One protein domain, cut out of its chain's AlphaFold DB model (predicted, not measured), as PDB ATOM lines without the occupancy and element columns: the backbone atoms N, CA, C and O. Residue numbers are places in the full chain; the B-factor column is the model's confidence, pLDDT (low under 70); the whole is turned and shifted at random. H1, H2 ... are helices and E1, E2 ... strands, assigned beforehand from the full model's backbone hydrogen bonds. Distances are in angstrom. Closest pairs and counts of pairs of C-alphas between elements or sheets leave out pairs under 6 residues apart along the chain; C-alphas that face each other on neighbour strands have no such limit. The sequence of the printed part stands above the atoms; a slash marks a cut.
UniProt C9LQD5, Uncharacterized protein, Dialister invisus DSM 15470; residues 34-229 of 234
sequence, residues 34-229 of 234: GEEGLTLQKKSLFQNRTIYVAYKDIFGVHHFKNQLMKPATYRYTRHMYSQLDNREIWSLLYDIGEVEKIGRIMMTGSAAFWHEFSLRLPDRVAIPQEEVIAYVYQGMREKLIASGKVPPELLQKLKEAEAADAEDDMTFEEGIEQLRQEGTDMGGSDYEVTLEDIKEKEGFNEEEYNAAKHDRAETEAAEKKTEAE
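AT A GLANCE: This is residues 34 to 229 of the 234 residues of an uncharacterized protein of Dialister invisus DSM 15470 (UniProt C9LQD5). A small, strongly twisted sheet of four strands, E3, E5, E6 and E4, has the long helix H2 over one face, and the hairpin of E1 and E2 projects away from the sheet. H1 and H5 pair beyond one end of the sheet, H4 lies beyond H2, and two helical arms stick out at far ends of the model: residues 156 to 161 of H3 and residues 210 to 229 of H6. The printed part has 196 residues, with six named strands, E1 to E6, followed by six named helices, H1 to H6; the class is mixed, helices and strands. The larger sheet is mixed, in the order E3, E5, E6, E4, and the smaller, E1 and E2, is antiparallel. The whole is loose, with a radius of gyration of the C-alphas of 20.4 A, and elongated, spanning 67 by 41 by 41 A.

IN THESE COORDINATES: E1, residues 37 to 43, begins at C-alpha 37 (-0.799, -1.077, 21.054). E2 is residues 48 to 54, 20.3 A long, E3 58 to 63, E4 73 to 79, E5 90 to 95 and E6 101 to 107. H1 is residues 111 to 120. H2, residues 129 to 146, measures 25.9 A and begins at C-alpha 129 (0.483, 11.701, 38.002). H3 is residues 152 to 165, H4 172 to 185 and H5 195 to 202. H6, residues 206 to 229, measures 34.4 A and ends at C-alpha 229 (-22.864, -20.852, 4.524).

HOW THE PARTS SIT: In the hairpin E1 and E2, N 40 and O 51 are 2.8 A apart. E2 and E3 meet only through their link. In the larger sheet E3 and E5 are antiparallel, with N 91 and O 62 at 2.8 A, as are the hairpin E5 and E6, with N 92 and O 105 at 2.8 A; E6 and E4 are parallel, with N 106 and O 78 at 2.8 A. H2 is on this sheet at a height of 8.7 A, in two layers, a helix on one face of a sheet; its closest C-alphas to E3 are Val 132 and Gly 60, 5.1 A. H1 and H5 touch, Ala 111 to Lys 199 at 5.1 A between C-alphas, at a shallow tilt of 28 degrees, opposite ways. H2 and H4 only just touch, with 3 pairs of C-alphas within 8 A, the closest Glu 131 and Ile 176 at 6.3 A, through residues 130 to 131 of H2 and 176 to 179 of H4 alone. H3 is close to H2 but not clearly touching, C-alphas 155 and 145 being 7.9 A apart, and so is H6 to H1, C-alphas 209 and 112 being 8.0 A apart. Each O i to N i+4 pair is within hydrogen-bond range in H2, H3, H4, H5 and H6, and 5 of 6 are in H1.

THE WHOLE: The two C-alphas farthest apart are those of Glu 153 and Glu 229, at 68.8 A. The printed part has no cut, and no link is long. Residues 66 to 73, 162 to 170, 179, 181 to 193 and 225 to 229 have pLDDT under 70; the mean of the printed part is 78.9.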
ATOM      1  N   GLY A  34      -5.617  -1.343  19.309       89.50
ATOM      2  CA  GLY A  34      -5.238  -2.613  18.696       89.50
ATOM      3  C   GLY A  34      -4.964  -3.690  19.746       89.50
ATOM      4  O   GLY A  34      -5.159  -3.471  20.944       89.50
ATOM      5  N   GLU A  35      -4.487  -4.845  19.286       87.81
ATOM      6  CA  GLU A  35      -4.082  -5.966  20.149       87.81
ATOM      7  C   GLU A  35      -2.758  -5.682  20.872       87.81
ATOM      8  O   GLU A  35      -2.647  -5.919  22.069       87.81
ATOM      9  N   GLU A  36      -1.777  -5.102  20.174       88.56
ATOM     10  CA  GLU A  36      -0.423  -4.879  20.711       88.56
ATOM     11  C   GLU A  36      -0.147  -3.427  21.139       88.56
ATOM     12  O   GLU A  36       0.864  -3.137  21.789       88.56
ATOM     13  N   GLY A  37      -1.022  -2.488  20.773       91.25
ATOM     14  CA  GLY A  37      -0.799  -1.077  21.054       91.25
ATOM     15  C   GLY A  37      -1.927  -0.140  20.647       91.25
ATOM     16  O   GLY A  37      -2.921  -0.519  20.023       91.25
ATOM     17  N   LEU A  38      -1.726   1.132  20.979       93.50
ATOM     18  CA  LEU A  38      -2.616   2.243  20.682       93.50
ATOM     19  C   LEU A  38      -2.151   2.972  19.416       93.50
ATOM     20  O   LEU A  38      -1.017   3.450  19.322       93.50
ATOM     21  N   THR A  39      -3.060   3.123  18.454       93.75
ATOM     22  CA  THR A  39      -2.844   3.953  17.263       93.75
ATOM     23  C   THR A  39      -3.624   5.254  17.378       93.75
ATOM     24  O   THR A  39      -4.845   5.251  17.529       93.75
ATOM     25  N   LEU A  40      -2.931   6.380  17.238       92.81
ATOM     26  CA  LEU A  40      -3.522   7.712  17.203       92.81
ATOM     27  C   LEU A  40      -3.351   8.328  15.822       92.81
ATOM     28  O   LEU A  40      -2.231   8.496  15.339       92.81
ATOM     29  N   GLN A  41      -4.457   8.727  15.207       92.69
ATOM     30  CA  GLN A  41      -4.464   9.403  13.916       92.69
ATOM     31  C   GLN A  41      -5.087  10.784  14.054       92.69
ATOM     32  O   GLN A  41      -6.225  10.920  14.487       92.69
ATOM     33  N   LYS A  42      -4.352  11.813  13.642       90.69
ATOM     34  CA  LYS A  42      -4.853  13.178  13.507       90.69
ATOM     35  C   LYS A  42      -4.842  13.548  12.036       90.69
ATOM     36  O   LYS A  42      -3.769  13.635  11.438       90.69
ATOM     37  N   LYS A  43      -6.026  13.745  11.461       88.62
ATOM     38  CA  LYS A  43      -6.213  14.188  10.077       88.62
ATOM     39  C   LYS A  43      -6.765  15.599  10.071       88.62
ATOM     40  O   LYS A  43      -7.711  15.897  10.789       88.62
ATOM     41  N   SER A  44      -6.165  16.457   9.266       84.31
ATOM     42  CA  SER A  44      -6.483  17.876   9.146       84.31
ATOM     43  C   SER A  44      -6.287  18.283   7.692       84.31
ATOM     44  O   SER A  44      -5.516  17.636   6.982       84.31
ATOM     45  N   LEU A  45      -6.913  19.375   7.251       79.94
ATOM     46  CA  LEU A  45      -6.760  19.875   5.876       79.94
ATOM     47  C   LEU A  45      -5.292  20.044   5.451       79.94
ATOM     48  O   LEU A  45      -4.958  19.789   4.298       79.94
ATOM     49  N   PHE A  46      -4.413  20.428   6.380       76.81
ATOM     50  CA  PHE A  46      -2.998  20.684   6.084       76.81
ATOM     51  C   PHE A  46      -2.017  19.664   6.670       76.81
ATOM     52  O   PHE A  46      -0.833  19.702   6.338       76.81
ATOM     53  N   GLN A  47      -2.453  18.790   7.579       77.69
ATOM     54  CA  GLN A  47      -1.552  17.901   8.317       77.69
ATOM     55  C   GLN A  47      -2.221  16.571   8.639       77.69
ATOM     56  O   GLN A  47      -3.281  16.536   9.259       77.69
ATOM     57  N   ASN A  48      -1.534  15.483   8.299       87.00
ATOM     58  CA  ASN A  48      -1.893  14.135   8.709       87.00
ATOM     59  C   ASN A  48      -0.752  13.566   9.547       87.00
ATOM     60  O   ASN A  48       0.401  13.563   9.114       87.00
ATOM     61  N   ARG A  49      -1.058  13.101  10.757       87.25
ATOM     62  CA  ARG A  49      -0.081  12.497  11.661       87.25
ATOM     63  C   ARG A  49      -0.653  11.212  12.235       87.25
ATOM     64  O   ARG A  49      -1.731  11.228  12.818       87.25
ATOM     65  N   THR A  50       0.113  10.138  12.115       91.25
ATOM     66  CA  THR A  50      -0.182   8.844  12.730       91.25
ATOM     67  C   THR A  50       0.923   8.525  13.723       91.25
ATOM     68  O   THR A  50       2.100   8.700  13.409       91.25
ATOM     69  N   ILE A  51       0.545   8.108  14.925       90.81
ATOM     70  CA  ILE A  51       1.456   7.671  15.980       90.81
ATOM     71  C   ILE A  51       0.987   6.295  16.432       90.81
ATOM     72  O   ILE A  51      -0.198   6.110  16.694       90.81
ATOM     73  N   TYR A  52       1.919   5.356  16.513       93.25
ATOM     74  CA  TYR A  52       1.708   4.047  17.111       93.25
ATOM     75  C   TYR A  52       2.537   3.961  18.390       93.25
ATOM     76  O   TYR A  52       3.695   4.384  18.387       93.25
ATOM     77  N   VAL A  53       1.939   3.447  19.461       92.44
ATOM     78  CA  VAL A  53       2.605   3.197  20.745       92.44
ATOM     79  C   VAL A  53       2.223   1.795  21.206       92.44
ATOM     80  O   VAL A  53       1.035   1.514  21.361       92.44
ATOM     81  N   ALA A  54       3.205   0.917  21.404       93.06
ATOM     82  CA  ALA A  54       2.957  -0.425  21.924       93.06
ATOM     83  C   ALA A  54       2.608  -0.363  23.416       93.06
ATOM     84  O   ALA A  54       3.171   0.459  24.136       93.06
ATOM     85  N   TYR A  55       1.724  -1.243  23.898       92.06
ATOM     86  CA  TYR A  55       1.263  -1.204  25.295       92.06
ATOM     87  C   TYR A  55       2.402  -1.362  26.307       92.06
ATOM     88  O   TYR A  55       2.441  -0.646  27.300       92.06
ATOM     89  N   LYS A  56       3.381  -2.219  26.002       90.00
ATOM     90  CA  LYS A  56       4.591  -2.426  26.816       90.00
ATOM     91  C   LYS A  56       5.450  -1.169  27.010       90.00
ATOM     92  O   LYS A  56       6.213  -1.098  27.963       90.00
ATOM     93  N   ASP A  57       5.351  -0.211  26.090       91.44
ATOM     94  CA  ASP A  57       6.163   1.003  26.102       91.44
ATOM     95  C   ASP A  57       5.416   2.146  26.816       91.44
ATOM     96  O   ASP A  57       5.943   3.248  26.935       91.44
ATOM     97  N   ILE A  58       4.177   1.927  27.275       93.00
ATOM     98  CA  ILE A  58       3.371   2.932  27.975       93.00
ATOM     99  C   ILE A  58       3.681   2.863  29.468       93.00
ATOM    100  O   ILE A  58       3.458   1.844  30.111       93.00
ATOM    101  N   PHE A  59       4.143   3.978  30.035       89.44
ATOM    102  CA  PHE A  59       4.365   4.087  31.478       89.44
ATOM    103  C   PHE A  59       3.057   4.281  32.239       89.44
ATOM    104  O   PHE A  59       2.883   3.722  33.320       89.44
ATOM    105  N   GLY A  60       2.146   5.067  31.661       90.56
ATOM    106  CA  GLY A  60       0.813   5.296  32.193       90.56
ATOM    107  C   GLY A  60       0.122   6.506  31.572       90.56
ATOM    108  O   GLY A  60       0.712   7.266  30.791       90.56
ATOM    109  N   VAL A  61      -1.150   6.668  31.920       91.62
ATOM    110  CA  VAL A  61      -2.016   7.767  31.499       91.62
ATOM    111  C   VAL A  61      -2.554   8.466  32.738       91.62
ATOM    112  O   VAL A  61      -3.251   7.841  33.529       91.62
ATOM    113  N   HIS A  62      -2.278   9.762  32.862       89.12
ATOM    114  CA  HIS A  62      -2.755  10.591  33.969       89.12
ATOM    115  C   HIS A  62      -3.520  11.815  33.465       89.12
ATOM    116  O   HIS A  62      -3.340  12.251  32.320       89.12
ATOM    117  N   HIS A  63      -4.368  12.395  34.313       87.69
ATOM    118  CA  HIS A  63      -5.068  13.637  33.987       87.69
ATOM    119  C   HIS A  63      -4.058  14.783  33.844       87.69
ATOM    120  O   HIS A  63      -3.083  14.880  34.598       87.69
ATOM    121  N   PHE A  64      -4.225  15.630  32.824       82.38
ATOM    122  CA  PHE A  64      -3.256  16.687  32.558       82.38
ATOM    123  C   PHE A  64      -3.350  17.816  33.590       82.38
ATOM    124  O   PHE A  64      -4.249  18.653  33.538       82.38
ATOM    125  N   LYS A  65      -2.328  17.923  34.444       74.88
ATOM    126  CA  LYS A  65      -2.113  19.074  35.327       74.88
ATOM    127  C   LYS A  65      -1.089  20.031  34.706       74.88
ATOM    128  O   LYS A  65      -0.057  19.617  34.177       74.88
ATOM    129  N   ASN A  66      -1.336  21.340  34.795       65.88
ATOM    130  CA  ASN A  66      -0.407  22.382  34.325       65.88
ATOM    131  C   ASN A  66       0.744  22.618  35.327       65.88
ATOM    132  O   ASN A  66       1.028  23.750  35.719       65.88
ATOM    133  N   GLN A  67       1.367  21.540  35.798       65.00
ATOM    134  CA  GLN A  67       2.488  21.575  36.731       65.00
ATOM    135  C   GLN A  67       3.797  21.230  36.009       65.00
ATOM    136  O   GLN A  67       3.842  20.440  35.063       65.00
ATOM    137  N   LEU A  68       4.884  21.879  36.434       55.47
ATOM    138  CA  LEU A  68       6.222  21.669  35.884       55.47
ATOM    139  C   LEU A  68       6.802  20.354  36.403       55.47
ATOM    140  O   LEU A  68       7.241  20.259  37.544       55.47
ATOM    141  N   MET A  69       6.863  19.371  35.515       58.28
ATOM    142  CA  MET A  69       7.527  18.095  35.751       58.28
ATOM    143  C   MET A  69       9.044  18.316  35.809       58.28
ATOM    144  O   MET A  69       9.651  18.765  34.834       58.28
ATOM    145  N   LYS A  70       9.672  18.017  36.944       54.38
ATOM    146  CA  LYS A  70      11.133  17.925  37.088       54.38
ATOM    147  C   LYS A  70      11.439  16.601  37.786       54.38
ATOM    148  O   LYS A  70      10.724  16.312  38.742       54.38
ATOM    149  N   PRO A  71      12.496  15.842  37.432       53.91
ATOM    150  CA  PRO A  71      13.528  16.014  36.383       53.91
ATOM    151  C   PRO A  71      13.339  15.341  34.994       53.91
ATOM    152  O   PRO A  71      14.219  15.510  34.150       53.91
ATOM    153  N   ALA A  72      12.268  14.591  34.701       60.12
ATOM    154  CA  ALA A  72      12.138  13.904  33.401       60.12
ATOM    155  C   ALA A  72      11.992  14.888  32.215       60.12
ATOM    156  O   ALA A  72      11.083  15.720  32.186       60.12
ATOM    157  N   THR A  73      12.874  14.795  31.211       67.50
ATOM    158  CA  THR A  73      12.820  15.686  30.039       67.50
ATOM    159  C   THR A  73      11.959  15.100  28.920       67.50
ATOM    160  O   THR A  73      12.202  14.006  28.406       67.50
ATOM    161  N   TYR A  74      10.941  15.849  28.496       74.69
ATOM    162  CA  TYR A  74      10.141  15.479  27.329       74.69
ATOM    163  C   TYR A  74      10.922  15.749  26.043       74.69
ATOM    164  O   TYR A  74      11.278  16.896  25.766       74.69
ATOM    165  N   ARG A  75      11.121  14.733  25.192       73.94
ATOM    166  CA  ARG A  75      11.638  14.980  23.829       73.94
ATOM    167  C   ARG A  75      10.555  15.539  22.923       73.94
ATOM    168  O   ARG A  75      10.799  16.451  22.138       73.94
ATOM    169  N   TYR A  76       9.360  14.963  23.024       79.31
ATOM    170  CA  TYR A  76       8.219  15.316  22.195       79.31
ATOM    171  C   TYR A  76       6.963  15.410  23.056       79.31
ATOM    172  O   TYR A  76       6.617  14.464  23.754       79.31
ATOM    173  N   THR A  77       6.253  16.535  22.950       85.38
ATOM    174  CA  THR A  77       4.853  16.646  23.376       85.38
ATOM    175  C   THR A  77       3.981  16.698  22.125       85.38
ATOM    176  O   THR A  77       4.143  17.576  21.272       85.38
ATOM    177  N   ARG A  78       3.092  15.717  21.966       87.75
ATOM    178  CA  ARG A  78       2.205  15.582  20.804       87.75
ATOM    179  C   ARG A  78       0.773  15.906  21.221       87.75
ATOM    180  O   ARG A  78       0.198  15.198  22.033       87.75
ATOM    181  N   HIS A  79       0.187  16.940  20.622       88.75
ATOM    182  CA  HIS A  79      -1.219  17.304  20.833       88.75
ATOM    183  C   HIS A  79      -2.122  16.518  19.875       88.75
ATOM    184  O   HIS A  79      -2.389  16.953  18.745       88.75
ATOM    185  N   MET A  80      -2.559  15.340  20.323       90.50
ATOM    186  CA  MET A  80      -3.381  14.387  19.574       90.50
ATOM    187  C   MET A  80      -4.861  14.474  19.957       90.50
ATOM    188  O   MET A  80      -5.547  13.469  19.958       90.50
ATOM    189  N   TYR A  81      -5.379  15.669  20.220       88.00
ATOM    190  CA  TYR A  81      -6.804  15.941  20.442       88.00
ATOM    191  C   TYR A  81      -7.292  17.044  19.491       88.00
ATOM    192  O   TYR A  81      -6.479  17.733  18.845       88.00
ATOM    193  N   SER A  82      -8.613  17.159  19.351       84.38
ATOM    194  CA  SER A  82      -9.250  18.262  18.629       84.38
ATOM    195  C   SER A  82      -9.416  19.457  19.561       84.38
ATOM    196  O   SER A  82      -9.768  19.282  20.718       84.38
ATOM    197  N   GLN A  83      -9.187  20.676  19.070       81.00
ATOM    198  CA  GLN A  83      -9.385  21.892  19.878       81.00
ATOM    199  C   GLN A  83     -10.864  22.188  20.156       81.00
ATOM    200  O   GLN A  83     -11.169  23.006  21.015       81.00
ATOM    201  N   LEU A  84     -11.764  21.555  19.403       84.56
ATOM    202  CA  LEU A  84     -13.209  21.661  19.596       84.56
ATOM    203  C   LEU A  84     -13.758  20.571  20.521       84.56
ATOM    204  O   LEU A  84     -14.948  20.586  20.823       84.56
ATOM    205  N   ASP A  85     -12.918  19.619  20.931       83.62
ATOM    206  CA  ASP A  85     -13.296  18.623  21.924       83.62
ATOM    207  C   ASP A  85     -13.220  19.269  23.311       83.62
ATOM    208  O   ASP A  85     -12.176  19.791  23.705       83.62
ATOM    209  N   ASN A  86     -14.349  19.285  24.015       84.00
ATOM    210  CA  ASN A  86     -14.487  19.862  25.350       84.00
ATOM    211  C   ASN A  86     -14.256  18.835  26.469       84.00
ATOM    212  O   ASN A  86     -14.476  19.152  27.637       84.00
ATOM    213  N   ARG A  87     -13.863  17.606  26.123       86.88
ATOM    214  CA  ARG A  87     -13.487  16.581  27.095       86.88
ATOM    215  C   ARG A  87     -12.174  16.913  27.792       86.88
ATOM    216  O   ARG A  87     -11.326  17.637  27.270       86.88
ATOM    217  N   GLU A  88     -12.009  16.310  28.963       86.81
ATOM    218  CA  GLU A  88     -10.790  16.410  29.759       86.81
ATOM    219  C   GLU A  88      -9.579  15.899  28.975       86.81
ATOM    220  O   GLU A  88      -9.648  14.888  28.265       86.81
ATOM    221  N   ILE A  89      -8.461  16.613  29.105       89.75
ATOM    222  CA  ILE A  89      -7.212  16.251  28.439       89.75
ATOM    223  C   ILE A  89      -6.415  15.335  29.361       89.75
ATOM    224  O   ILE A  89      -6.111  15.669  30.503       89.75
ATOM    225  N   TRP A  90      -6.004  14.207  28.808       91.00
ATOM    226  CA  TRP A  90      -5.182  13.200  29.452       91.00
ATOM    227  C   TRP A  90      -3.785  13.191  28.844       91.00
ATOM    228  O   TRP A  90      -3.592  13.452  27.649       91.00
ATOM    229  N   SER A  91      -2.796  12.899  29.679       90.69
ATOM    230  CA  SER A  91      -1.397  12.780  29.303       90.69
ATOM    231  C   SER A  91      -0.952  11.330  29.375       90.69
ATOM    232  O   SER A  91      -0.877  10.744  30.448       90.69
ATOM    233  N   LEU A  92      -0.632  10.761  28.218       93.00
ATOM    234  CA  LEU A  92      -0.019   9.446  28.097       93.00
ATOM    235  C   LEU A  92       1.492   9.616  27.995       93.00
ATOM    236  O   LEU A  92       1.988  10.265  27.062       93.00
ATOM    237  N   LEU A  93       2.214   9.015  28.936       91.25
ATOM    238  CA  LEU A  93       3.670   8.946  28.920       91.25
ATOM    239  C   LEU A  93       4.111   7.591  28.387       91.25
ATOM    240  O   LEU A  93       3.613   6.548  28.805       91.25
ATOM    241  N   TYR A  94       5.040   7.621  27.440       91.69
ATOM    242  CA  TYR A  94       5.553   6.415  26.812       91.69
ATOM    243  C   TYR A  94       7.044   6.520  26.537       91.69
ATOM    244  O   TYR A  94       7.632   7.605  26.422       91.69
ATOM    245  N   ASP A  95       7.645   5.355  26.414       89.69
ATOM    246  CA  ASP A  95       9.031   5.182  26.090       89.69
ATOM    247  C   ASP A  95       9.289   5.370  24.589       89.69
ATOM    248  O   ASP A  95       8.637   4.786  23.727       89.69
ATOM    249  N   ILE A  96      10.284   6.194  24.266       86.69
ATOM    250  CA  ILE A  96      10.736   6.442  22.890       86.69
ATOM    251  C   ILE A  96      11.999   5.649  22.527       86.69
ATOM    252  O   ILE A  96      12.554   5.849  21.447       86.69
ATOM    253  N   GLY A  97      12.492   4.797  23.430       81.31
ATOM    254  CA  GLY A  97      13.734   4.038  23.262       81.31
ATOM    255  C   GLY A  97      14.995   4.797  23.687       81.31
ATOM    256  O   GLY A  97      16.084   4.229  23.685       81.31
ATOM    257  N   GLU A  98      14.874   6.058  24.105       77.31
ATOM    258  CA  GLU A  98      15.990   6.844  24.637       77.31
ATOM    259  C   GLU A  98      16.077   6.725  26.160       77.31
ATOM    260  O   GLU A  98      15.084   6.482  26.836       77.31
ATOM    261  N   VAL A  99      17.286   6.869  26.707       70.62
ATOM    262  CA  VAL A  99      17.558   6.599  28.131       70.62
ATOM    263  C   VAL A  99      17.057   7.724  29.045       70.62
ATOM    264  O   VAL A  99      16.568   7.465  30.134       70.62
ATOM    265  N   GLU A 100      17.165   8.976  28.599       72.06
ATOM    266  CA  GLU A 100      16.906  10.166  29.432       72.06
ATOM    267  C   GLU A 100      15.647  10.938  29.029       72.06
ATOM    268  O   GLU A 100      15.307  11.966  29.623       72.06
ATOM    269  N   LYS A 101      14.983  10.485  27.966       82.31
ATOM    270  CA  LYS A 101      13.911  11.230  27.329       82.31
ATOM    271  C   LYS A 101      12.680  10.374  27.147       82.31
ATOM    272  O   LYS A 101      12.766   9.242  26.688       82.31
ATOM    273  N   ILE A 102      11.539  10.995  27.410       86.69
ATOM    274  CA  ILE A 102      10.226  10.364  27.311       86.69
ATOM    275  C   ILE A 102       9.352  11.060  26.269       86.69
ATOM    276  O   ILE A 102       9.503  12.257  25.970       86.69
ATOM    277  N   GLY A 103       8.443  10.287  25.684       88.56
ATOM    278  CA  GLY A 103       7.391  10.781  24.814       88.56
ATOM    279  C   GLY A 103       6.144  11.112  25.625       88.56
ATOM    280  O   GLY A 103       5.784  10.390  26.551       88.56
ATOM    281  N   ARG A 104       5.473  12.209  25.268       91.38
ATOM    282  CA  ARG A 104       4.186  12.593  25.853       91.38
ATOM    283  C   ARG A 104       3.148  12.796  24.768       91.38
ATOM    284  O   ARG A 104       3.371  13.555  23.816       91.38
ATOM    285  N   ILE A 105       1.998  12.161  24.936       92.00
ATOM    286  CA  ILE A 105       0.841  12.325  24.066       92.00
ATOM    287  C   ILE A 105      -0.298  12.909  24.882       92.00
ATOM    288  O   ILE A 105      -0.773  12.305  25.832       92.00
ATOM    289  N   MET A 106      -0.736  14.091  24.476       91.88
ATOM    290  CA  MET A 106      -1.939  14.720  24.997       91.88
ATOM    291  C   MET A 106      -3.117  14.223  24.163       91.88
ATOM    292  O   MET A 106      -3.089  14.373  22.934       91.88
ATOM    293  N   MET A 107      -4.132  13.649  24.795       92.69
ATOM    294  CA  MET A 107      -5.317  13.117  24.121       92.69
ATOM    295  C   MET A 107      -6.577  13.335  24.951       92.69
ATOM    296  O   MET A 107      -6.503  13.616  26.139       92.69
ATOM    297  N   THR A 108      -7.726  13.215  24.307       91.75
ATOM    298  CA  THR A 108      -9.042  13.188  24.951       91.75
ATOM    299  C   THR A 108      -9.654  11.809  24.705       91.75
ATOM    300  O   THR A 108      -9.166  11.057  23.866       91.75
ATOM    301  N   GLY A 109     -10.705  11.435  25.424       88.31
ATOM    302  CA  GLY A 109     -11.363  10.142  25.225       88.31
ATOM    303  C   GLY A 109     -12.725  10.104  25.901       88.31
ATOM    304  O   GLY A 109     -12.947  10.845  26.856       88.31
ATOM    305  N   SER A 110     -13.637   9.284  25.380       88.88
ATOM    306  CA  SER A 110     -14.918   8.991  26.034       88.88
ATOM    307  C   SER A 110     -14.741   7.985  27.169       88.88
ATOM    308  O   SER A 110     -13.774   7.223  27.165       88.88
ATOM    309  N   ALA A 111     -15.715   7.902  28.074       88.00
ATOM    310  CA  ALA A 111     -15.781   6.898  29.135       88.00
ATOM    311  C   ALA A 111     -15.590   5.478  28.583       88.00
ATOM    312  O   ALA A 111     -14.735   4.732  29.052       88.00
ATOM    313  N   ALA A 112     -16.309   5.146  27.505       87.81
ATOM    314  CA  ALA A 112     -16.203   3.847  26.842       87.81
ATOM    315  C   ALA A 112     -14.784   3.555  26.322       87.81
ATOM    316  O   ALA A 112     -14.305   2.430  26.425       87.81
ATOM    317  N   PHE A 113     -14.099   4.562  25.767       91.12
ATOM    318  CA  PHE A 113     -12.722   4.397  25.302       91.12
ATOM    319  C   PHE A 113     -11.773   4.157  26.475       91.12
ATOM    320  O   PHE A 113     -10.940   3.260  26.401       91.12
ATOM    321  N   TRP A 114     -11.902   4.940  27.548       90.38
ATOM    322  CA  TRP A 114     -11.035   4.806  28.712       90.38
ATOM    323  C   TRP A 114     -11.238   3.482  29.446       90.38
ATOM    324  O   TRP A 114     -10.249   2.867  29.825       90.38
ATOM    325  N   HIS A 115     -12.478   3.002  29.558       88.00
ATOM    326  CA  HIS A 115     -12.784   1.672  30.090       88.00
ATOM    327  C   HIS A 115     -12.165   0.561  29.220       88.00
ATOM    328  O   HIS A 115     -11.451  -0.307  29.706       88.00
ATOM    329  N   GLU A 116     -12.337   0.613  27.898       89.94
ATOM    330  CA  GLU A 116     -11.696  -0.349  26.986       89.94
ATOM    331  C   GLU A 116     -10.165  -0.295  27.018       89.94
ATOM    332  O   GLU A 116      -9.488  -1.286  26.721       89.94
ATOM    333  N   PHE A 117      -9.606   0.873  27.323       91.50
ATOM    334  CA  PHE A 117      -8.171   1.047  27.446       91.50
ATOM    335  C   PHE A 117      -7.662   0.503  28.786       91.50
ATOM    336  O   PHE A 117      -6.650  -0.195  28.786       91.50
ATOM    337  N   SER A 118      -8.377   0.730  29.892       88.44
ATOM    338  CA  SER A 118      -8.013   0.176  31.202       88.44
ATOM    339  C   SER A 118      -8.080  -1.351  31.219       88.44
ATOM    340  O   SER A 118      -7.223  -1.986  31.819       88.44
ATOM    341  N   LEU A 119      -9.010  -1.963  30.479       88.56
ATOM    342  CA  LEU A 119      -9.053  -3.422  30.321       88.56
ATOM    343  C   LEU A 119      -7.822  -3.991  29.595       88.56
ATOM    344  O   LEU A 119      -7.413  -5.118  29.864       88.56
ATOM    345  N   ARG A 120      -7.236  -3.239  28.655       88.62
ATOM    346  CA  ARG A 120      -6.034  -3.669  27.913       88.62
ATOM    347  C   ARG A 120      -4.740  -3.359  28.656       88.62
ATOM    348  O   ARG A 120      -3.763  -4.085  28.501       88.62
ATOM    349  N   LEU A 121      -4.727  -2.262  29.405       87.94
ATOM    350  CA  LEU A 121      -3.588  -1.786  30.174       87.94
ATOM    351  C   LEU A 121      -4.040  -1.561  31.631       87.94
ATOM    352  O   LEU A 121      -4.249  -0.408  32.031       87.94
ATOM    353  N   PRO A 122      -4.239  -2.651  32.400       85.31
ATOM    354  CA  PRO A 122      -4.714  -2.560  33.776       85.31
ATOM    355  C   PRO A 122      -3.714  -1.785  34.635       85.31
ATOM    356  O   PRO A 122      -2.512  -1.818  34.375       85.31
ATOM    357  N   ASP A 123      -4.227  -1.042  35.617       84.62
ATOM    358  CA  ASP A 123      -3.455  -0.287  36.621       84.62
ATOM    359  C   ASP A 123      -2.493   0.775  36.063       84.62
ATOM    360  O   ASP A 123      -1.562   1.223  36.727       84.62
ATOM    361  N   ARG A 124      -2.695   1.193  34.811       85.38
ATOM    362  CA  ARG A 124      -1.862   2.204  34.136       85.38
ATOM    363  C   ARG A 124      -2.672   3.293  33.452       85.38
ATOM    364  O   ARG A 124      -2.094   4.253  32.941       85.38
ATOM    365  N   VAL A 125      -3.990   3.141  33.385       88.00
ATOM    366  CA  VAL A 125      -4.901   4.093  32.746       88.00
ATOM    367  C   VAL A 125      -5.661   4.841  33.824       88.00
ATOM    368  O   VAL A 125      -6.218   4.221  34.720       88.00
ATOM    369  N   ALA A 126      -5.707   6.163  33.689       84.44
ATOM    370  CA  ALA A 126      -6.357   7.064  34.631       84.44
ATOM    371  C   ALA A 126      -5.784   7.014  36.059       84.44
ATOM    372  O   ALA A 126      -6.512   7.178  37.031       84.44
ATOM    373  N   ILE A 127      -4.469   6.813  36.165       85.06
ATOM    374  CA  ILE A 127      -3.752   6.792  37.443       85.06
ATOM    375  C   ILE A 127      -3.237   8.189  37.824       85.06
ATOM    376  O   ILE A 127      -3.067   9.044  36.937       85.06
ATOM    377  N   PRO A 128      -2.950   8.433  39.117       83.25
ATOM    378  CA  PRO A 128      -2.344   9.676  39.571       83.25
ATOM    379  C   PRO A 128      -1.029   9.975  38.849       83.25
ATOM    380  O   PRO A 128      -0.301   9.085  38.393       83.25
ATOM    381  N   GLN A 129      -0.701  11.259  38.739       81.31
ATOM    382  CA  GLN A 129       0.483  11.701  38.002       81.31
ATOM    383  C   GLN A 129       1.776  11.162  38.634       81.31
ATOM    384  O   GLN A 129       2.716  10.792  37.931       81.31
ATOM    385  N   GLU A 130       1.809  11.117  39.957       79.88
ATOM    386  CA  GLU A 130       2.902  10.675  40.814       79.88
ATOM    387  C   GLU A 130       3.244   9.205  40.548       79.88
ATOM    388  O   GLU A 130       4.415   8.850  40.403       79.88
ATOM    389  N   GLU A 131       2.218   8.375  40.369       82.50
ATOM    390  CA  GLU A 131       2.369   6.960  40.046       82.50
ATOM    391  C   GLU A 131       2.972   6.767  38.643       82.50
ATOM    392  O   GLU A 131       3.945   6.026  38.473       82.50
ATOM    393  N   VAL A 132       2.486   7.502  37.630       85.62
ATOM    394  CA  VAL A 132       3.080   7.449  36.278       85.62
ATOM    395  C   VAL A 132       4.560   7.835  36.321       85.62
ATOM    396  O   VAL A 132       5.387   7.232  35.634       85.62
ATOM    397  N   ILE A 133       4.911   8.840  37.122       83.06
ATOM    398  CA  ILE A 133       6.293   9.297  37.289       83.06
ATOM    399  C   ILE A 133       7.169   8.201  37.906       83.06
ATOM    400  O   ILE A 133       8.285   7.985  37.427       83.06
ATOM    401  N   ALA A 134       6.681   7.504  38.932       82.75
ATOM    402  CA  ALA A 134       7.407   6.401  39.551       82.75
ATOM    403  C   ALA A 134       7.737   5.307  38.521       82.75
ATOM    404  O   ALA A 134       8.892   4.890  38.400       82.75
ATOM    405  N   TYR A 135       6.766   4.938  37.681       86.44
ATOM    406  CA  TYR A 135       6.982   3.981  36.594       86.44
ATOM    407  C   TYR A 135       7.960   4.471  35.524       86.44
ATOM    408  O   TYR A 135       8.772   3.691  35.020       86.44
ATOM    409  N   VAL A 136       7.924   5.763  35.185       85.25
ATOM    410  CA  VAL A 136       8.923   6.370  34.295       85.25
ATOM    411  C   VAL A 136      10.325   6.201  34.882       85.25
ATOM    412  O   VAL A 136      11.237   5.784  34.164       85.25
ATOM    413  N   TYR A 137      10.520   6.482  36.173       83.19
ATOM    414  CA  TYR A 137      11.834   6.338  36.804       83.19
ATOM    415  C   TYR A 137      12.316   4.895  36.843       83.19
ATOM    416  O   TYR A 137      13.493   4.658  36.564       83.19
ATOM    417  N   GLN A 138      11.428   3.943  37.125       83.56
ATOM    418  CA  GLN A 138      11.756   2.521  37.082       83.56
ATOM    419  C   GLN A 138      12.266   2.113  35.692       83.56
ATOM    420  O   GLN A 138      13.375   1.590  35.569       83.56
ATOM    421  N   GLY A 139      11.537   2.461  34.627       84.06
ATOM    422  CA  GLY A 139      11.959   2.136  33.260       84.06
ATOM    423  C   GLY A 139      13.245   2.850  32.829       84.06
ATOM    424  O   GLY A 139      14.114   2.256  32.186       84.06
ATOM    425  N   MET A 140      13.426   4.120  33.206       82.62
ATOM    426  CA  MET A 140      14.674   4.853  32.943       82.62
ATOM    427  C   MET A 140      15.863   4.223  33.674       82.62
ATOM    428  O   MET A 140      16.948   4.106  33.098       82.62
ATOM    429  N   ARG A 141      15.668   3.789  34.924       80.75
ATOM    430  CA  ARG A 141      16.682   3.094  35.718       80.75
ATOM    431  C   ARG A 141      17.092   1.784  35.056       80.75
ATOM    432  O   ARG A 141      18.283   1.583  34.827       80.75
ATOM    433  N   GLU A 142      16.141   0.932  34.689       83.44
ATOM    434  CA  GLU A 142      16.417  -0.340  34.004       83.44
ATOM    435  C   GLU A 142      17.229  -0.132  32.722       83.44
ATOM    436  O   GLU A 142      18.222  -0.819  32.475       83.44
ATOM    437  N   LYS A 143      16.884   0.894  31.941       82.44
ATOM    438  CA  LYS A 143      17.626   1.269  30.733       82.44
ATOM    439  C   LYS A 143      19.019   1.795  31.009       82.44
ATOM    440  O   LYS A 143      19.944   1.486  30.259       82.44
ATOM    441  N   LEU A 144      19.186   2.610  32.047       81.94
ATOM    442  CA  LEU A 144      20.497   3.103  32.458       81.94
ATOM    443  C   LEU A 144      21.410   1.928  32.816       81.94
ATOM    444  O   LEU A 144      22.537   1.873  32.318       81.94
ATOM    445  N   ILE A 145      20.894   0.964  33.582       81.75
ATOM    446  CA  ILE A 145      21.597  -0.274  33.940       81.75
ATOM    447  C   ILE A 145      21.941  -1.074  32.676       81.75
ATOM    448  O   ILE A 145      23.108  -1.395  32.457       81.75
ATOM    449  N   ALA A 146      20.964  -1.319  31.797       82.94
ATOM    450  CA  ALA A 146      21.162  -2.058  30.548       82.94
ATOM    451  C   ALA A 146      22.153  -1.372  29.590       82.94
ATOM    452  O   ALA A 146      22.882  -2.038  28.858       82.94
ATOM    453  N   SER A 147      22.218  -0.038  29.605       78.94
ATOM    454  CA  SER A 147      23.145   0.738  28.776       78.94
ATOM    455  C   SER A 147      24.598   0.698  29.264       78.94
ATOM    456  O   SER A 147      25.476   1.225  28.579       78.94
ATOM    457  N   GLY A 148      24.864   0.130  30.447       75.75
ATOM    458  CA  GLY A 148      26.205   0.049  31.035       75.75
ATOM    459  C   GLY A 148      26.797   1.404  31.442       75.75
ATOM    460  O   GLY A 148      27.978   1.488  31.766       75.75
ATOM    461  N   LYS A 149      25.995   2.477  31.422       74.75
ATOM    462  CA  LYS A 149      26.421   3.830  31.812       74.75
ATOM    463  C   LYS A 149      26.487   4.027  33.324       74.75
ATOM    464  O   LYS A 149      27.016   5.041  33.771       74.75
ATOM    465  N   VAL A 150      25.939   3.093  34.102       75.25
ATOM    466  CA  VAL A 150      25.987   3.139  35.565       75.25
ATOM    467  C   VAL A 150      27.305   2.515  36.037       75.25
ATOM    468  O   VAL A 150      27.553   1.343  35.746       75.25
ATOM    469  N   PRO A 151      28.153   3.259  36.769       76.69
ATOM    470  CA  PRO A 151      29.355   2.712  37.381       76.69
ATOM    471  C   PRO A 151      29.035   1.514  38.289       76.69
ATOM    472  O   PRO A 151      28.041   1.554  39.022       76.69
ATOM    473  N   PRO A 152      29.889   0.477  38.318       72.62
ATOM    474  CA  PRO A 152      29.670  -0.711  39.142       72.62
ATOM    475  C   PRO A 152      29.567  -0.395  40.642       72.62
ATOM    476  O   PRO A 152      28.798  -1.043  41.343       72.62
ATOM    477  N   GLU A 153      30.249   0.650  41.120       73.75
ATOM    478  CA  GLU A 153      30.138   1.127  42.507       73.75
ATOM    479  C   GLU A 153      28.734   1.650  42.850       73.75
ATOM    480  O   GLU A 153      28.232   1.413  43.946       73.75
ATOM    481  N   LEU A 154      28.076   2.343  41.913       72.69
ATOM    482  CA  LEU A 154      26.708   2.826  42.110       72.69
ATOM    483  C   LEU A 154      25.696   1.690  41.992       72.69
ATOM    484  O   LEU A 154      24.731   1.675  42.743       72.69
ATOM    485  N   LEU A 155      25.927   0.716  41.109       73.56
ATOM    486  CA  LEU A 155      25.099  -0.493  41.049       73.56
ATOM    487  C   LEU A 155      25.157  -1.283  42.353       73.56
ATOM    488  O   LEU A 155      24.133  -1.774  42.812       73.56
ATOM    489  N   GLN A 156      26.345  -1.408  42.942       75.50
ATOM    490  CA  GLN A 156      26.514  -2.105  44.208       75.50
ATOM    491  C   GLN A 156      25.820  -1.357  45.350       75.50
ATOM    492  O   GLN A 156      25.035  -1.969  46.062       75.50
ATOM    493  N   LYS A 157      25.983  -0.031  45.439       77.56
ATOM    494  CA  LYS A 157      25.242   0.795  46.406       77.56
ATOM    495  C   LYS A 157      23.728   0.755  46.211       77.56
ATOM    496  O   LYS A 157      23.002   0.768  47.192       77.56
ATOM    497  N   LEU A 158      23.246   0.711  44.969       74.25
ATOM    498  CA  LEU A 158      21.817   0.579  44.678       74.25
ATOM    499  C   LEU A 158      21.278  -0.777  45.135       74.25
ATOM    500  O   LEU A 158      20.207  -0.816  45.718       74.25
ATOM    501  N   LYS A 159      22.025  -1.863  44.907       76.38
ATOM    502  CA  LYS A 159      21.653  -3.200  45.391       76.38
ATOM    503  C   LYS A 159      21.714  -3.305  46.911       76.38
ATOM    504  O   LYS A 159      20.880  -3.975  47.497       76.38
ATOM    505  N   GLU A 160      22.706  -2.675  47.536       74.62
ATOM    506  CA  GLU A 160      22.831  -2.607  48.995       74.62
ATOM    507  C   GLU A 160      21.702  -1.773  49.611       74.62
ATOM    508  O   GLU A 160      21.157  -2.180  50.626       74.62
ATOM    509  N   ALA A 161      21.302  -0.665  48.975       71.62
ATOM    510  CA  ALA A 161      20.134   0.116  49.375       71.62
ATOM    511  C   ALA A 161      18.834  -0.679  49.197       71.62
ATOM    512  O   ALA A 161      18.069  -0.773  50.136       71.62
ATOM    513  N   GLU A 162      18.628  -1.346  48.057       67.25
ATOM    514  CA  GLU A 162      17.463  -2.224  47.855       67.25
ATOM    515  C   GLU A 162      17.418  -3.385  48.850       67.25
ATOM    516  O   GLU A 162      16.343  -3.785  49.271       67.25
ATOM    517  N   ALA A 163      18.572  -3.945  49.218       65.62
ATOM    518  CA  ALA A 163      18.653  -5.007  50.213       65.62
ATOM    519  C   ALA A 163      18.421  -4.492  51.644       65.62
ATOM    520  O   ALA A 163      17.894  -5.238  52.459       65.62
ATOM    521  N   ALA A 164      18.806  -3.247  51.940       62.25
ATOM    522  CA  ALA A 164      18.532  -2.590  53.215       62.25
ATOM    523  C   ALA A 164      17.063  -2.145  53.322       62.25
ATOM    524  O   ALA A 164      16.454  -2.324  54.368       62.25
ATOM    525  N   ASP A 165      16.478  -1.646  52.234       57.44
ATOM    526  CA  ASP A 165      15.058  -1.291  52.152       57.44
ATOM    527  C   ASP A 165      14.171  -2.550  52.123       57.44
ATOM    528  O   ASP A 165      13.045  -2.526  52.602       57.44
ATOM    529  N   ALA A 166      14.683  -3.694  51.646       55.28
ATOM    530  CA  ALA A 166      14.009  -4.987  51.787       55.28
ATOM    531  C   ALA A 166      13.949  -5.495  53.243       55.28
ATOM    532  O   ALA A 166      13.184  -6.420  53.519       55.28
ATOM    533  N   GLU A 167      14.742  -4.930  54.162       53.25
ATOM    534  CA  GLU A 167      14.575  -5.134  55.610       53.25
ATOM    535  C   GLU A 167      13.560  -4.151  56.228       53.25
ATOM    536  O   GLU A 167      13.098  -4.396  57.342       53.25
ATOM    537  N   ASP A 168      13.178  -3.086  55.513       55.44
ATOM    538  CA  ASP A 168      12.214  -2.059  55.933       55.44
ATOM    539  C   ASP A 168      10.870  -2.253  55.196       55.44
ATOM    540  O   ASP A 168      10.405  -1.357  54.509       55.44
ATOM    541  N   ASP A 169      10.304  -3.468  55.291       55.03
ATOM    542  CA  ASP A 169       8.930  -3.973  55.018       55.03
ATOM    543  C   ASP A 169       8.032  -3.403  53.880       55.03
ATOM    544  O   ASP A 169       6.952  -3.949  53.677       55.03
ATOM    545  N   MET A 170       8.409  -2.378  53.107       60.81
ATOM    546  CA  MET A 170       7.565  -1.762  52.073       60.81
ATOM    547  C   MET A 170       8.105  -2.010  50.663       60.81
ATOM    548  O   MET A 170       9.132  -1.482  50.233       60.81
ATOM    549  N   THR A 171       7.364  -2.802  49.901       76.25
ATOM    550  CA  THR A 171       7.596  -3.073  48.479       76.25
ATOM    551  C   THR A 171       7.277  -1.853  47.603       76.25
ATOM    552  O   THR A 171       6.552  -0.943  47.998       76.25
ATOM    553  N   PHE A 172       7.784  -1.825  46.363       70.12
ATOM    554  CA  PHE A 172       7.465  -0.752  45.406       70.12
ATOM    555  C   PHE A 172       5.950  -0.595  45.192       70.12
ATOM    556  O   PHE A 172       5.459   0.525  45.100       70.12
ATOM    557  N   GLU A 173       5.216  -1.709  45.148       71.88
ATOM    558  CA  GLU A 173       3.755  -1.721  45.013       71.88
ATOM    559  C   GLU A 173       3.066  -1.114  46.244       71.88
ATOM    560  O   GLU A 173       2.174  -0.282  46.090       71.88
ATOM    561  N   GLU A 174       3.529  -1.437  47.455       72.50
ATOM    562  CA  GLU A 174       3.036  -0.816  48.695       72.50
ATOM    563  C   GLU A 174       3.365   0.681  48.757       72.50
ATOM    564  O   GLU A 174       2.533   1.473  49.195       72.50
ATOM    565  N   GLY A 175       4.522   1.094  48.232       72.25
ATOM    566  CA  GLY A 175       4.875   2.506  48.086       72.25
ATOM    567  C   GLY A 175       3.950   3.263  47.124       72.25
ATOM    568  O   GLY A 175       3.572   4.400  47.401       72.25
ATOM    569  N   ILE A 176       3.538   2.642  46.012       76.25
ATOM    570  CA  ILE A 176       2.522   3.216  45.112       76.25
ATOM    571  C   ILE A 176       1.171   3.334  45.821       76.25
ATOM    572  O   ILE A 176       0.506   4.365  45.706       76.25
ATOM    573  N   GLU A 177       0.772   2.311  46.572       71.31
ATOM    574  CA  GLU A 177      -0.503   2.316  47.286       71.31
ATOM    575  C   GLU A 177      -0.535   3.380  48.392       71.31
ATOM    576  O   GLU A 177      -1.523   4.102  48.533       71.31
ATOM    577  N   GLN A 178       0.573   3.572  49.111       73.81
ATOM    578  CA  GLN A 178       0.715   4.665  50.069       73.81
ATOM    579  C   GLN A 178       0.615   6.035  49.387       73.81
ATOM    580  O   GLN A 178      -0.078   6.912  49.894       73.81
ATOM    581  N   LEU A 179       1.234   6.225  48.215       69.44
ATOM    582  CA  LEU A 179       1.099   7.474  47.454       69.44
ATOM    583  C   LEU A 179      -0.359   7.753  47.056       69.44
ATOM    584  O   LEU A 179      -0.788   8.908  47.096       69.44
ATOM    585  N   ARG A 180      -1.137   6.717  46.713       71.00
ATOM    586  CA  ARG A 180      -2.580   6.854  46.442       71.00
ATOM    587  C   ARG A 180      -3.358   7.256  47.695       71.00
ATOM    588  O   ARG A 180      -4.216   8.139  47.620       71.00
ATOM    589  N   GLN A 181      -3.051   6.654  48.844       67.06
ATOM    590  CA  GLN A 181      -3.691   6.984  50.122       67.06
ATOM    591  C   GLN A 181      -3.346   8.404  50.586       67.06
ATOM    592  O   GLN A 181      -4.249   9.192  50.846       67.06
ATOM    593  N   GLU A 182      -2.067   8.779  50.592       64.88
ATOM    594  CA  GLU A 182      -1.617  10.123  50.976       64.88
ATOM    595  C   GLU A 182      -2.168  11.207  50.039       64.88
ATOM    596  O   GLU A 182      -2.571  12.280  50.495       64.88
ATOM    597  N   GLY A 183      -2.236  10.926  48.732       59.31
ATOM    598  CA  GLY A 183      -2.887  11.807  47.762       59.31
ATOM    599  C   GLY A 183      -4.370  12.019  48.078       59.31
ATOM    600  O   GLY A 183      -4.859  13.150  48.022       59.31
ATOM    601  N   THR A 184      -5.070  10.958  48.483       61.59
ATOM    602  CA  THR A 184      -6.487  11.005  48.879       61.59
ATOM    603  C   THR A 184      -6.684  11.782  50.187       61.59
ATOM    604  O   THR A 184      -7.519  12.685  50.245       61.59
ATOM    605  N   ASP A 185      -5.873  11.504  51.209       57.44
ATOM    606  CA  ASP A 185      -5.975  12.106  52.546       57.44
ATOM    607  C   ASP A 185      -5.656  13.610  52.560       57.44
ATOM    608  O   ASP A 185      -6.200  14.367  53.366       57.44
ATOM    609  N   MET A 186      -4.817  14.074  51.630       55.19
ATOM    610  CA  MET A 186      -4.486  15.496  51.456       55.19
ATOM    611  C   MET A 186      -5.549  16.273  50.654       55.19
ATOM    612  O   MET A 186      -5.317  17.425  50.276       55.19
ATOM    613  N   GLY A 187      -6.713  15.667  50.395       49.62
ATOM    614  CA  GLY A 187      -7.803  16.261  49.618       49.62
ATOM    615  C   GLY A 187      -7.561  16.239  48.109       49.62
ATOM    616  O   GLY A 187      -8.171  17.021  47.387       49.62
ATOM    617  N   GLY A 188      -6.655  15.388  47.617       51.41
ATOM    618  CA  GLY A 188      -6.358  15.254  46.190       51.41
ATOM    619  C   GLY A 188      -7.520  14.682  45.380       51.41
ATOM    620  O   GLY A 188      -7.670  15.063  44.222       51.41
ATOM    621  N   SER A 189      -8.390  13.867  45.988       54.25
ATOM    622  CA  SER A 189      -9.587  13.318  45.328       54.25
ATOM    623  C   SER A 189     -10.549  14.400  44.827       54.25
ATOM    624  O   SER A 189     -11.146  14.235  43.770       54.25
ATOM    625  N   ASP A 190     -10.632  15.548  45.506       49.78
ATOM    626  CA  ASP A 190     -11.478  16.674  45.084       49.78
ATOM    627  C   ASP A 190     -10.954  17.385  43.814       49.78
ATOM    628  O   ASP A 190     -11.678  18.163  43.186       49.78
ATOM    629  N   TYR A 191      -9.688  17.155  43.434       50.91
ATOM    630  CA  TYR A 191      -9.013  17.836  42.317       50.91
ATOM    631  C   TYR A 191      -8.475  16.885  41.239       50.91
ATOM    632  O   TYR A 191      -7.986  17.357  40.204       50.91
ATOM    633  N   GLU A 192      -8.524  15.573  41.460       65.75
ATOM    634  CA  GLU A 192      -8.124  14.557  40.492       65.75
ATOM    635  C   GLU A 192      -9.345  14.000  39.780       65.75
ATOM    636  O   GLU A 192     -10.186  13.351  40.382       65.75
ATOM    637  N   VAL A 193      -9.430  14.245  38.471       68.88
ATOM    638  CA  VAL A 193     -10.456  13.610  37.646       68.88
ATOM    639  C   VAL A 193     -10.092  12.139  37.492       68.88
ATOM    640  O   VAL A 193      -9.075  11.819  36.874       68.88
ATOM    641  N   THR A 194     -10.934  11.266  38.021       81.50
ATOM    642  CA  THR A 194     -10.813   9.811  37.928       81.50
ATOM    643  C   THR A 194     -11.549   9.264  36.706       81.50
ATOM    644  O   THR A 194     -12.254   9.975  35.977       81.50
ATOM    645  N   LEU A 195     -11.376   7.968  36.447       79.38
ATOM    646  CA  LEU A 195     -12.143   7.286  35.413       79.38
ATOM    647  C   LEU A 195     -13.637   7.253  35.769       79.38
ATOM    648  O   LEU A 195     -14.488   7.414  34.892       79.38
ATOM    649  N   GLU A 196     -13.945   7.070  37.047       81.12
ATOM    650  CA  GLU A 196     -15.290   7.029  37.615       81.12
ATOM    651  C   GLU A 196     -16.012   8.360  37.388       81.12
ATOM    652  O   GLU A 196     -17.141   8.353  36.895       81.12
ATOM    653  N   ASP A 197     -15.331   9.491  37.590       80.44
ATOM    654  CA  ASP A 197     -15.894  10.824  37.330       80.44
ATOM    655  C   ASP A 197     -16.275  11.016  35.856       80.44
ATOM    656  O   ASP A 197     -17.299  11.622  35.528       80.44
ATOM    657  N   ILE A 198     -15.464  10.488  34.929       81.56
ATOM    658  CA  ILE A 198     -15.789  10.527  33.495       81.56
ATOM    659  C   ILE A 198     -17.010   9.657  33.206       81.56
ATOM    660  O   ILE A 198     -17.884  10.075  32.440       81.56
ATOM    661  N   LYS A 199     -17.072   8.455  33.791       84.44
ATOM    662  CA  LYS A 199     -18.208   7.547  33.608       84.44
ATOM    663  C   LYS A 199     -19.494   8.186  34.119       84.44
ATOM    664  O   LYS A 199     -20.478   8.190  33.387       84.44
ATOM    665  N   GLU A 200     -19.476   8.791  35.303       84.38
ATOM    666  CA  GLU A 200     -20.636   9.491  35.861       84.38
ATOM    667  C   GLU A 200     -21.059  10.673  34.978       84.38
ATOM    668  O   GLU A 200     -22.224  10.777  34.587       84.38
ATOM    669  N   LYS A 201     -20.106  11.522  34.568       83.88
ATOM    670  CA  LYS A 201     -20.367  12.697  33.718       83.88
ATOM    671  C   LYS A 201     -20.948  12.338  32.351       83.88
ATOM    672  O   LYS A 201     -21.772  13.084  31.823       83.88
ATOM    673  N   GLU A 202     -20.507  11.230  31.755       84.06
ATOM    674  CA  GLU A 202     -21.032  10.737  30.476       84.06
ATOM    675  C   GLU A 202     -22.241   9.790  30.640       84.06
ATOM    676  O   GLU A 202     -22.802   9.363  29.630       84.06
ATOM    677  N   GLY A 203     -22.674   9.481  31.871       81.44
ATOM    678  CA  GLY A 203     -23.768   8.539  32.145       81.44
ATOM    679  C   GLY A 203     -23.461   7.107  31.693       81.44
ATOM    680  O   GLY A 203     -24.354   6.385  31.255       81.44
ATOM    681  N   PHE A 204     -22.190   6.714  31.727       83.69
ATOM    682  CA  PHE A 204     -21.718   5.422  31.255       83.69
ATOM    683  C   PHE A 204     -21.985   4.322  32.285       83.69
ATOM    684  O   PHE A 204     -21.449   4.355  33.391       83.69
ATOM    685  N   ASN A 205     -22.767   3.319  31.886       84.06
ATOM    686  CA  ASN A 205     -22.991   2.103  32.658       84.06
ATOM    687  C   ASN A 205     -22.216   0.932  32.035       84.06
ATOM    688  O   ASN A 205     -22.453   0.558  30.885       84.06
ATOM    689  N   GLU A 206     -21.297   0.350  32.804       81.38
ATOM    690  CA  GLU A 206     -20.460  -0.776  32.376       81.38
ATOM    691  C   GLU A 206     -21.264  -2.036  32.050       81.38
ATOM    692  O   GLU A 206     -20.972  -2.708  31.063       81.38
ATOM    693  N   GLU A 207     -22.283  -2.357  32.846       79.31
ATOM    694  CA  GLU A 207     -23.096  -3.560  32.647       79.31
ATOM    695  C   GLU A 207     -23.891  -3.467  31.344       79.31
ATOM    696  O   GLU A 207     -23.889  -4.395  30.535       79.31
ATOM    697  N   GLU A 208     -24.510  -2.310  31.104       78.62
ATOM    698  CA  GLU A 208     -25.268  -2.042  29.880       78.62
ATOM    699  C   GLU A 208     -24.351  -2.021  28.651       78.62
ATOM    700  O   GLU A 208     -24.676  -2.600  27.611       78.62
ATOM    701  N   TYR A 209     -23.170  -1.408  28.777       82.12
ATOM    702  CA  TYR A 209     -22.177  -1.387  27.710       82.12
ATOM    703  C   TYR A 209     -21.695  -2.796  27.348       82.12
ATOM    704  O   TYR A 209     -21.646  -3.151  26.166       82.12
ATOM    705  N   ASN A 210     -21.375  -3.616  28.351       81.31
ATOM    706  CA  ASN A 210     -20.890  -4.979  28.153       81.31
ATOM    707  C   ASN A 210     -21.976  -5.897  27.580       81.31
ATOM    708  O   ASN A 210     -21.682  -6.671  26.667       81.31
ATOM    709  N   ALA A 211     -23.227  -5.766  28.033       77.31
ATOM    710  CA  ALA A 211     -24.364  -6.483  27.458       77.31
ATOM    711  C   ALA A 211     -24.568  -6.113  25.978       77.31
ATOM    712  O   ALA A 211     -24.577  -6.986  25.113       77.31
ATOM    713  N   ALA A 212     -24.604  -4.817  25.654       76.12
ATOM    714  CA  ALA A 212     -24.757  -4.355  24.274       76.12
ATOM    715  C   ALA A 212     -23.590  -4.781  23.365       76.12
ATOM    716  O   ALA A 212     -23.777  -5.035  22.171       76.12
ATOM    717  N   LYS A 213     -22.369  -4.857  23.907       78.62
ATOM    718  CA  LYS A 213     -21.194  -5.358  23.185       78.62
ATOM    719  C   LYS A 213     -21.297  -6.859  22.918       78.62
ATOM    720  O   LYS A 213     -20.962  -7.289  21.815       78.62
ATOM    721  N   HIS A 214     -21.767  -7.634  23.894       73.00
ATOM    722  CA  HIS A 214     -21.997  -9.068  23.747       73.00
ATOM    723  C   HIS A 214     -23.061  -9.352  22.678       73.00
ATOM    724  O   HIS A 214     -22.789 -10.094  21.737       73.00
ATOM    725  N   ASP A 215     -24.204  -8.668  22.740       72.75
ATOM    726  CA  ASP A 215     -25.285  -8.806  21.756       72.75
ATOM    727  C   ASP A 215     -24.808  -8.468  20.336       72.75
ATOM    728  O   ASP A 215     -25.088  -9.195  19.380       72.75
ATOM    729  N   ARG A 216     -24.010  -7.398  20.181       74.12
ATOM    730  CA  ARG A 216     -23.389  -7.055  18.890       74.12
ATOM    731  C   ARG A 216     -22.456  -8.152  18.391       74.12
ATOM    732  O   ARG A 216     -22.546  -8.529  17.224       74.12
ATOM    733  N   ALA A 217     -21.596  -8.688  19.253       74.88
ATOM    734  CA  ALA A 217     -20.685  -9.767  18.884       74.88
ATOM    735  C   ALA A 217     -21.442 -11.035  18.451       74.88
ATOM    736  O   ALA A 217     -21.038 -11.686  17.484       74.88
ATOM    737  N   GLU A 218     -22.561 -11.361  19.104       71.50
ATOM    738  CA  GLU A 218     -23.430 -12.469  18.697       71.50
ATOM    739  C   GLU A 218     -24.087 -12.220  17.337       71.50
ATOM    740  O   GLU A 218     -24.074 -13.114  16.486       71.50
ATOM    741  N   THR A 219     -24.595 -11.008  17.087       72.25
ATOM    742  CA  THR A 219     -25.171 -10.654  15.779       72.25
ATOM    743  C   THR A 219     -24.136 -10.694  14.654       72.25
ATOM    744  O   THR A 219     -24.391 -11.316  13.626       72.25
ATOM    745  N   GLU A 220     -22.931 -10.154  14.859       75.38
ATOM    746  CA  GLU A 220     -21.849 -10.202  13.864       75.38
ATOM    747  C   GLU A 220     -21.354 -11.638  13.616       75.38
ATOM    748  O   GLU A 220     -21.010 -12.008  12.489       75.38
ATOM    749  N   ALA A 221     -21.318 -12.477  14.654       71.88
ATOM    750  CA  ALA A 221     -20.967 -13.888  14.523       71.88
ATOM    751  C   ALA A 221     -22.054 -14.683  13.780       71.88
ATOM    752  O   ALA A 221     -21.725 -15.580  12.998       71.88
ATOM    753  N   ALA A 222     -23.332 -14.363  13.999       71.12
ATOM    754  CA  ALA A 222     -24.452 -14.952  13.275       71.12
ATOM    755  C   ALA A 222     -24.434 -14.546  11.792       71.12
ATOM    756  O   ALA A 222     -24.535 -15.421  10.931       71.12
ATOM    757  N   GLU A 223     -24.199 -13.267  11.491       70.94
ATOM    758  CA  GLU A 223     -24.078 -12.754  10.121       70.94
ATOM    759  C   GLU A 223     -22.910 -13.408   9.370       70.94
ATOM    760  O   GLU A 223     -23.102 -13.955   8.279       70.94
ATOM    761  N   LYS A 224     -21.720 -13.488   9.983       72.19
ATOM    762  CA  LYS A 224     -20.556 -14.169   9.382       72.19
ATOM    763  C   LYS A 224     -20.794 -15.657   9.129       72.19
ATOM    764  O   LYS A 224     -20.311 -16.186   8.127       72.19
ATOM    765  N   LYS A 225     -21.533 -16.346  10.007       69.38
ATOM    766  CA  LYS A 225     -21.927 -17.750   9.789       69.38
ATOM    767  C   LYS A 225     -22.880 -17.874   8.604       69.38
ATOM    768  O   LYS A 225     -22.644 -18.713   7.738       69.38
ATOM    769  N   THR A 226     -23.888 -17.005   8.509       66.94
ATOM    770  CA  THR A 226     -24.802 -17.003   7.359       66.94
ATOM    771  C   THR A 226     -24.091 -16.685   6.044       66.94
ATOM    772  O   THR A 226     -24.330 -17.376   5.057       66.94
ATOM    773  N   GLU A 227     -23.153 -15.733   6.025       66.44
ATOM    774  CA  GLU A 227     -22.361 -15.397   4.835       66.44
ATOM    775  C   GLU A 227     -21.452 -16.556   4.393       66.44
ATOM    776  O   GLU A 227     -21.392 -16.884   3.200       66.44
ATOM    777  N   ALA A 228     -20.786 -17.221   5.343       65.25
ATOM    778  CA  ALA A 228     -19.939 -18.383   5.079       65.25
ATOM    779  C   ALA A 228     -20.737 -19.575   4.517       65.25
ATOM    780  O   ALA A 228     -20.270 -20.245   3.589       65.25
ATOM    781  N   GLU A 229     -21.956 -19.806   5.013       62.69
ATOM    782  CA  GLU A 229     -22.864 -20.852   4.524       62.69
ATOM    783  C   GLU A 229     -23.443 -20.547   3.132       62.69
ATOM    784  O   GLU A 229     -23.653 -21.464   2.331       62.69
TER     785      GLU A 229